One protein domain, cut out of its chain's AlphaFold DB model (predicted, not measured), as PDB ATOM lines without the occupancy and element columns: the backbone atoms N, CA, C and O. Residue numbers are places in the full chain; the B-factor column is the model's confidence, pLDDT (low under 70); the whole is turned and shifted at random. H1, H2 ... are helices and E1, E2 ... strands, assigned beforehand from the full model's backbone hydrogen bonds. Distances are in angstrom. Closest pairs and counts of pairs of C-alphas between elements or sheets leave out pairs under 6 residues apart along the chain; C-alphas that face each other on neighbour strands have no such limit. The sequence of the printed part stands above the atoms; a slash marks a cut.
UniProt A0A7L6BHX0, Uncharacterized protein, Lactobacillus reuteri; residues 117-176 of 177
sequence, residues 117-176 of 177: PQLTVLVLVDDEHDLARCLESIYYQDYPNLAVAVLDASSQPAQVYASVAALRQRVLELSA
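Overview. This is residues 117 to 176 of the 177 residues of an uncharacterized protein of Lactobacillus reuteri (UniProt A0A7L6BHX0). A narrow ribbon of two parallel strands, E1 and E2, packs beside a pair of helices, H1 and H2, which lie side by side and run back against the strands. H1 links the two strands, while H2 begins near E2 with residues 157 to 164 and then leads away from the ribbon. The printed part has 60 residues, with two named strands and two named helices in the order E1, H1, E2, H2 along the chain, and its class is mixed, helices and strands. It is compact, with a radius of gyration of the C-alphas of 11.7 A and spans of 32 by 24 by 14 A.

Arrangement. E1, residues 119 to 125, and E2, residues 146 to 152, are parallel neighbours at 22 degrees. N 121 and O 147 are within hydrogen-bond range at 2.8 A, as are N 149 and O 121 at 3.0 A. With H1, residues 131 to 139, they form a strand-helix-strand unit, two parallel strands joined through a helix, with a right-handed crossover. H1 and E2 are near each other, with 9 pairs of C-alphas within 10 A. H2, residues 157 to 175, touches H1 with residues 160 to 167 alone, the same way at a shallow tilt of 30 degrees; their closest C-alphas, of Ala 132 and Ser 163, are 5.6 A apart. The closest C-alphas of E2 and H2, of Asp 152 and Val 160, are 7.3 A apart. In H1 and H2 every O i to N i+4 pair is within hydrogen-bond range.

Along the chain. E1 begins at C-alpha 119 (-62.431, -38.016, -25.924). E1 and E2 each measure 19.0 A from first to last C-alpha, H1 12.2 A and H2 27.2 A. H2 ends at C-alpha 175 (-46.745, -33.893, -14.027).

Size, cuts and confidence. The two C-alphas farthest apart, of Ser 155 and Ala 176, are 34.3 A apart. The printed part has no cut. The links E1 to H1 and E2 to H2 are tight, and H1 to E2 is short. The mean pLDDT of the printed part is 88.8, with residues 175 to 176 under 70.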
ATOM      1  N   PRO A 117     -66.622 -36.063 -20.365       96.69
ATOM      2  CA  PRO A 117     -66.329 -37.370 -20.947       96.69
ATOM      3  C   PRO A 117     -64.906 -37.428 -21.506       96.69
ATOM      4  O   PRO A 117     -64.349 -36.414 -21.932       96.69
ATOM      5  N   GLN A 118     -64.328 -38.626 -21.546       96.31
ATOM      6  CA  GLN A 118     -63.061 -38.834 -22.239       96.31
ATOM      7  C   GLN A 118     -63.286 -38.792 -23.750       96.31
ATOM      8  O   GLN A 118     -64.180 -39.468 -24.259       96.31
ATOM      9  N   LEU A 119     -62.465 -38.020 -24.463       95.81
ATOM     10  CA  LEU A 119     -62.431 -38.016 -25.924       95.81
ATOM     11  C   LEU A 119     -61.138 -38.667 -26.404       95.81
ATOM     12  O   LEU A 119     -60.058 -38.355 -25.902       95.81
ATOM     13  N   THR A 120     -61.242 -39.548 -27.396       96.00
ATOM     14  CA  THR A 120     -60.075 -40.119 -28.070       96.00
ATOM     15  C   THR A 120     -59.794 -39.342 -29.347       96.00
ATOM     16  O   THR A 120     -60.636 -39.278 -30.239       96.00
ATOM     17  N   VAL A 121     -58.595 -38.774 -29.445       95.44
ATOM     18  CA  VAL A 121     -58.080 -38.159 -30.666       95.44
ATOM     19  C   VAL A 121     -57.281 -39.213 -31.421       95.44
ATOM     20  O   VAL A 121     -56.284 -39.728 -30.912       95.44
ATOM     21  N   LEU A 122     -57.741 -39.541 -32.626       95.31
ATOM     22  CA  LEU A 122     -57.026 -40.410 -33.552       95.31
ATOM     23  C   LEU A 122     -56.105 -39.551 -34.417       95.31
ATOM     24  O   LEU A 122     -56.575 -38.662 -35.125       95.31
ATOM     25  N   VAL A 123     -54.806 -39.823 -34.358       94.75
ATOM     26  CA  VAL A 123     -53.800 -39.170 -35.200       94.75
ATOM     27  C   VAL A 123     -53.335 -40.186 -36.230       94.75
ATOM     28  O   VAL A 123     -52.658 -41.151 -35.882       94.75
ATOM     29  N   LEU A 124     -53.746 -39.989 -37.480       94.00
ATOM     30  CA  LEU A 124     -53.268 -40.775 -38.615       94.00
ATOM     31  C   LEU A 124     -51.951 -40.171 -39.093       94.00
ATOM     32  O   LEU A 124     -51.887 -38.961 -39.302       94.00
ATOM     33  N   VAL A 125     -50.922 -40.999 -39.244       93.38
ATOM     34  CA  VAL A 125     -49.598 -40.552 -39.686       93.38
ATOM     35  C   VAL A 125     -49.272 -41.218 -41.009       93.38
ATOM     36  O   VAL A 125     -49.006 -42.416 -41.052       93.38
ATOM     37  N   ASP A 126     -49.327 -40.441 -42.082       88.88
ATOM     38  CA  ASP A 126     -48.857 -40.797 -43.421       88.88
ATOM     39  C   ASP A 126     -47.425 -40.284 -43.673       88.88
ATOM     40  O   ASP A 126     -46.624 -40.984 -44.294       88.88
ATOM     41  N   ASP A 127     -47.086 -39.122 -43.108       85.19
ATOM     42  CA  ASP A 127     -45.754 -38.506 -43.063       85.19
ATOM     43  C   ASP A 127     -45.447 -38.008 -41.637       85.19
ATOM     44  O   ASP A 127     -46.297 -37.445 -40.941       85.19
ATOM     45  N   GLU A 128     -44.220 -38.227 -41.166       84.06
ATOM     46  CA  GLU A 128     -43.783 -37.839 -39.831       84.06
ATOM     47  C   GLU A 128     -43.478 -36.343 -39.663       84.06
ATOM     48  O   GLU A 128     -43.405 -35.879 -38.518       84.06
ATOM     49  N   HIS A 129     -43.301 -35.589 -40.756       83.88
ATOM     50  CA  HIS A 129     -42.710 -34.242 -40.740       83.88
ATOM     51  C   HIS A 129     -43.383 -33.268 -39.755       83.88
ATOM     52  O   HIS A 129     -42.720 -32.439 -39.129       83.88
ATOM     53  N   ASP A 130     -44.698 -33.402 -39.560       85.50
ATOM     54  CA  ASP A 130     -45.506 -32.531 -38.701       85.50
ATOM     55  C   ASP A 130     -46.043 -33.198 -37.430       85.50
ATOM     56  O   ASP A 130     -46.742 -32.564 -36.630       85.50
ATOM     57  N   LEU A 131     -45.692 -34.462 -37.190       90.94
ATOM     58  CA  LEU A 131     -46.255 -35.237 -36.089       90.94
ATOM     59  C   LEU A 131     -45.968 -34.591 -34.730       90.94
ATOM     60  O   LEU A 131     -46.869 -34.449 -33.905       90.94
ATOM     61  N   ALA A 132     -44.731 -34.153 -34.492       88.50
ATOM     62  CA  ALA A 132     -44.358 -33.524 -33.227       88.50
ATOM     63  C   ALA A 132     -45.185 -32.256 -32.947       88.50
ATOM     64  O   ALA A 132     -45.631 -32.044 -31.818       88.50
ATOM     65  N   ARG A 133     -45.428 -31.444 -33.983       87.38
ATOM     66  CA  ARG A 133     -46.237 -30.222 -33.907       87.38
ATOM     67  C   ARG A 133     -47.715 -30.542 -33.675       87.38
ATOM     68  O   ARG A 133     -48.342 -29.928 -32.813       87.38
ATOM     69  N   CYS A 134     -48.251 -31.534 -34.385       90.69
ATOM     70  CA  CYS A 134     -49.620 -32.023 -34.211       90.69
ATOM     71  C   CYS A 134     -49.862 -32.539 -32.785       90.69
ATOM     72  O   CYS A 134     -50.798 -32.116 -32.109       90.69
ATOM     73  N   LEU A 135     -48.984 -33.407 -32.282       90.81
ATOM     74  CA  LEU A 135     -49.122 -33.957 -30.938       90.81
ATOM     75  C   LEU A 135     -48.970 -32.871 -29.860       90.81
ATOM     76  O   LEU A 135     -49.690 -32.898 -28.859       90.81
ATOM     77  N   GLU A 136     -48.078 -31.893 -30.066       87.81
ATOM     78  CA  GLU A 136     -47.958 -30.739 -29.171       87.81
ATOM     79  C   GLU A 136     -49.271 -29.938 -29.114       87.81
ATOM     80  O   GLU A 136     -49.752 -29.618 -28.023       87.81
ATOM     81  N   SER A 137     -49.875 -29.638 -30.268       88.00
ATOM     82  CA  SER A 137     -51.105 -28.845 -30.332       88.00
ATOM     83  C   SER A 137     -52.299 -29.558 -29.693       88.00
ATOM     84  O   SER A 137     -53.117 -28.896 -29.053       88.00
ATOM     85  N   ILE A 138     -52.375 -30.892 -29.794       90.06
ATOM     86  CA  ILE A 138     -53.382 -31.719 -29.111       90.06
ATOM     87  C   ILE A 138     -53.182 -31.661 -27.596       90.06
ATOM     88  O   ILE A 138     -54.136 -31.440 -26.850       90.06
ATOM     89  N   TYR A 139     -51.946 -31.829 -27.127       86.12
ATOM     90  CA  TYR A 139     -51.653 -31.875 -25.696       86.12
ATOM     91  C   TYR A 139     -52.013 -30.565 -24.973       86.12
ATOM     92  O   TYR A 139     -52.489 -30.587 -23.835       86.12
ATOM     93  N   TYR A 140     -51.850 -29.415 -25.634       82.00
ATOM     94  CA  TYR A 140     -52.174 -28.116 -25.039       82.00
ATOM     95  C   TYR A 140     -53.605 -27.625 -25.282       82.00
ATOM     96  O   TYR A 140     -53.947 -26.554 -24.777       82.00
ATOM     97  N   GLN A 141     -54.476 -28.414 -25.925       85.44
ATOM     98  CA  GLN A 141     -55.908 -28.102 -26.054       85.44
ATOM     99  C   GLN A 141     -56.574 -27.824 -24.702       85.44
ATOM    100  O   GLN A 141     -56.146 -28.335 -23.663       85.44
ATOM    101  N   ASP A 142     -57.639 -27.018 -24.707       85.12
ATOM    102  CA  ASP A 142     -58.415 -26.648 -23.509       85.12
ATOM    103  C   ASP A 142     -59.245 -27.794 -22.926       85.12
ATOM    104  O   ASP A 142     -59.564 -27.766 -21.734       85.12
ATOM    105  N   TYR A 143     -59.481 -28.856 -23.695       90.38
ATOM    106  CA  TYR A 143     -60.215 -30.020 -23.221       90.38
ATOM    107  C   TYR A 143     -59.394 -30.847 -22.206       90.38
ATOM    108  O   TYR A 143     -58.280 -31.267 -22.520       90.38
ATOM    109  N   PRO A 144     -59.905 -31.099 -20.985       89.81
ATOM    110  CA  PRO A 144     -59.101 -31.660 -19.897       89.81
ATOM    111  C   PRO A 144     -59.021 -33.197 -19.877       89.81
ATOM    112  O   PRO A 144     -58.254 -33.732 -19.083       89.81
ATOM    113  N   ASN A 145     -59.795 -33.914 -20.704       92.81
ATOM    114  CA  ASN A 145     -59.850 -35.384 -20.706       92.81
ATOM    115  C   ASN A 145     -59.656 -35.969 -22.118       92.81
ATOM    116  O   ASN A 145     -60.598 -36.465 -22.738       92.81
ATOM    117  N   LEU A 146     -58.433 -35.860 -22.643       92.69
ATOM    118  CA  LEU A 146     -58.054 -36.398 -23.951       92.69
ATOM    119  C   LEU A 146     -57.215 -37.671 -23.803       92.69
ATOM    120  O   LEU A 146     -56.234 -37.697 -23.062       92.69
ATOM    121  N   ALA A 147     -57.565 -38.699 -24.569       92.12
ATOM    122  CA  ALA A 147     -56.696 -39.823 -24.889       92.12
ATOM    123  C   ALA A 147     -56.211 -39.665 -26.335       92.12
ATOM    124  O   ALA A 147     -56.995 -39.305 -27.209       92.12
ATOM    125  N   VAL A 148     -54.937 -39.937 -26.609       93.31
ATOM    126  CA  VAL A 148     -54.378 -39.840 -27.966       93.31
ATOM    127  C   VAL A 148     -53.971 -41.230 -28.429       93.31
ATOM    128  O   VAL A 148     -53.209 -41.906 -27.740       93.31
ATOM    129  N   ALA A 149     -54.473 -41.646 -29.589       93.81
ATOM    130  CA  ALA A 149     -54.055 -42.869 -30.260       93.81
ATOM    131  C   ALA A 149     -53.441 -42.513 -31.615       93.81
ATOM    132  O   ALA A 149     -54.073 -41.856 -32.441       93.81
ATOM    133  N   VAL A 150     -52.195 -42.939 -31.823       94.62
ATOM    134  CA  VAL A 150     -51.444 -42.693 -33.056       94.62
ATOM    135  C   VAL A 150     -51.503 -43.950 -33.911       94.62
ATOM    136  O   VAL A 150     -51.102 -45.023 -33.464       94.62
ATOM    137  N   LEU A 151     -52.039 -43.810 -35.119       94.12
ATOM    138  CA  LEU A 151     -52.135 -44.864 -36.117       94.12
ATOM    139  C   LEU A 151     -51.099 -44.570 -37.198       94.12
ATOM    140  O   LEU A 151     -51.260 -43.652 -38.000       94.12
ATOM    141  N   ASP A 152     -50.019 -45.337 -37.163       93.12
ATOM    142  CA  ASP A 152     -48.885 -45.168 -38.058       93.12
ATOM    143  C   ASP A 152     -49.103 -45.942 -39.362       93.12
ATOM    144  O   ASP A 152     -49.203 -47.172 -39.361       93.12
ATOM    145  N   ALA A 153     -49.190 -45.207 -40.466       91.81
ATOM    146  CA  ALA A 153     -49.188 -45.716 -41.832       91.81
ATOM    147  C   ALA A 153     -47.991 -45.162 -42.630       91.81
ATOM    148  O   ALA A 153     -47.957 -45.277 -43.857       91.81
ATOM    149  N   SER A 154     -47.025 -44.548 -41.941       92.56
ATOM    150  CA  SER A 154     -45.879 -43.891 -42.549       92.56
ATOM    151  C   SER A 154     -44.830 -44.901 -43.007       92.56
ATOM    152  O   SER A 154     -44.781 -46.059 -42.584       92.56
ATOM    153  N   SER A 155     -43.922 -44.433 -43.861       90.88
ATOM    154  CA  SER A 155     -42.740 -45.211 -44.248       90.88
ATOM    155  C   SER A 155     -41.624 -45.186 -43.193       90.88
ATOM    156  O   SER A 155     -40.615 -45.874 -43.358       90.88
ATOM    157  N   GLN A 156     -41.787 -44.421 -42.103       90.81
ATOM    158  CA  GLN A 156     -40.727 -44.118 -41.135       90.81
ATOM    159  C   GLN A 156     -41.152 -44.370 -39.672       90.81
ATOM    160  O   GLN A 156     -41.055 -43.478 -38.821       90.81
ATOM    161  N   PRO A 157     -41.529 -45.612 -39.311       91.62
ATOM    162  CA  PRO A 157     -42.116 -45.923 -38.004       91.62
ATOM    163  C   PRO A 157     -41.201 -45.621 -36.808       91.62
ATOM    164  O   PRO A 157     -41.659 -45.272 -35.718       91.62
ATOM    165  N   ALA A 158     -39.880 -45.702 -36.995       92.81
ATOM    166  CA  ALA A 158     -38.919 -45.347 -35.953       92.81
ATOM    167  C   ALA A 158     -38.983 -43.851 -35.580       92.81
ATOM    168  O   ALA A 158     -38.858 -43.506 -34.403       92.81
ATOM    169  N   GLN A 159     -39.210 -42.969 -36.560       91.56
ATOM    170  CA  GLN A 159     -39.317 -41.526 -36.328       91.56
ATOM    171  C   GLN A 159     -40.645 -41.159 -35.658       91.56
ATOM    172  O   GLN A 159     -40.673 -40.345 -34.728       91.56
ATOM    173  N   VAL A 160     -41.730 -41.822 -36.070       92.62
ATOM    174  CA  VAL A 160     -43.050 -41.713 -35.433       92.62
ATOM    175  C   VAL A 160     -42.965 -42.098 -33.959       92.62
ATOM    176  O   VAL A 160     -43.330 -41.306 -33.085       92.62
ATOM    177  N   TYR A 161     -42.396 -43.270 -33.662       92.88
ATOM    178  CA  TYR A 161     -42.209 -43.730 -32.287       92.88
ATOM    179  C   TYR A 161     -41.368 -42.753 -31.458       92.88
ATOM    180  O   TYR A 161     -41.736 -42.433 -30.325       92.88
ATOM    181  N   ALA A 162     -40.272 -42.230 -32.018       92.50
ATOM    182  CA  ALA A 162     -39.415 -41.267 -31.328       92.50
ATOM    183  C   ALA A 162     -40.167 -39.974 -30.965       92.50
ATOM    184  O   ALA A 162     -40.022 -39.475 -29.846       92.50
ATOM    185  N   SER A 163     -41.017 -39.466 -31.859       91.25
ATOM    186  CA  SER A 163     -41.824 -38.263 -31.619       91.25
ATOM    187  C   SER A 163     -42.881 -38.477 -30.533       91.25
ATOM    188  O   SER A 163     -43.027 -37.645 -29.631       91.25
ATOM    189  N   VAL A 164     -43.569 -39.624 -30.555       92.50
ATOM    190  CA  VAL A 164     -44.540 -40.001 -29.514       92.50
ATOM    191  C   VAL A 164     -43.852 -40.170 -28.156       92.50
ATOM    192  O   VAL A 164     -44.327 -39.635 -27.150       92.50
ATOM    193  N   ALA A 165     -42.712 -40.864 -28.117       92.38
ATOM    194  CA  ALA A 165     -41.934 -41.062 -26.895       92.38
ATOM    195  C   ALA A 165     -41.425 -39.730 -26.318       92.38
ATOM    196  O   ALA A 165     -41.547 -39.495 -25.114       92.38
ATOM    197  N   ALA A 166     -40.926 -38.832 -27.173       89.62
ATOM    198  CA  ALA A 166     -40.445 -37.518 -26.764       89.62
ATOM    199  C   ALA A 166     -41.556 -36.658 -26.149       89.62
ATOM    200  O   ALA A 166     -41.327 -36.013 -25.124       89.62
ATOM    201  N   LEU A 167     -42.765 -36.653 -26.727       86.94
ATOM    202  CA  LEU A 167     -43.880 -35.929 -26.119       86.94
ATOM    203  C   LEU A 167     -44.280 -36.557 -24.784       86.94
ATOM    204  O   LEU A 167     -44.406 -35.833 -23.799       86.94
ATOM    205  N   ARG A 168     -44.435 -37.885 -24.725       87.75
ATOM    206  CA  ARG A 168     -44.808 -38.593 -23.492       87.75
ATOM    207  C   ARG A 168     -43.858 -38.260 -22.342       87.75
ATOM    208  O   ARG A 168     -44.319 -38.009 -21.233       87.75
ATOM    209  N   GLN A 169     -42.557 -38.207 -22.615       87.75
ATOM    210  CA  GLN A 169     -41.560 -37.834 -21.619       87.75
ATOM    211  C   GLN A 169     -41.777 -36.406 -21.090       87.75
ATOM    212  O   GLN A 169     -41.818 -36.205 -19.879       87.75
ATOM    213  N   ARG A 170     -42.033 -35.432 -21.973       81.81
ATOM    214  CA  ARG A 170     -42.348 -34.047 -21.569       81.81
ATOM    215  C   ARG A 170     -43.624 -33.963 -20.729       81.81
ATOM    216  O   ARG A 170     -43.684 -33.180 -19.787       81.81
ATOM    217  N   VAL A 171     -44.650 -34.753 -21.055       79.31
ATOM    218  CA  VAL A 171     -45.894 -34.822 -20.265       79.31
ATOM    219  C   VAL A 171     -45.617 -35.305 -18.842       79.31
ATOM    220  O   VAL A 171     -46.134 -34.731 -17.882       79.31
ATOM    221  N   LEU A 172     -44.786 -36.339 -18.702       81.31
ATOM    222  CA  LEU A 172     -44.405 -36.881 -17.398       81.31
ATOM    223  C   LEU A 172     -43.606 -35.861 -16.579       81.31
ATOM    224  O   LEU A 172     -43.904 -35.667 -15.405       81.31
ATOM    225  N   GLU A 173     -42.662 -35.158 -17.203       79.00
ATOM    226  CA  GLU A 173     -41.878 -34.094 -16.558       79.00
ATOM    227  C   GLU A 173     -42.755 -32.942 -16.049       79.00
ATOM    228  O   GLU A 173     -42.518 -32.419 -14.964       79.00
ATOM    229  N   LEU A 174     -43.801 -32.576 -16.796       70.25
ATOM    230  CA  LEU A 174     -44.768 -31.551 -16.384       70.25
ATOM    231  C   LEU A 174     -45.702 -32.005 -15.253       70.25
ATOM    232  O   LEU A 174     -46.324 -31.156 -14.625       70.25
ATOM    233  N   SER A 175     -45.830 -33.315 -15.024       66.56
ATOM    234  CA  SER A 175     -46.745 -33.893 -14.027       66.56
ATOM    235  C   SER A 175     -46.048 -34.298 -12.719       66.56
ATOM    236  O   SER A 175     -46.729 -34.671 -11.769       66.56
ATOM    237  N   ALA A 176     -44.711 -34.284 -12.679       58.78
ATOM    238  CA  ALA A 176     -43.896 -34.784 -11.565       58.78
ATOM    239  C   ALA A 176     -43.363 -33.687 -10.614       58.78
ATOM    240  O   ALA A 176     -42.579 -34.001  -9.718       58.78
TER     241      ALA A 176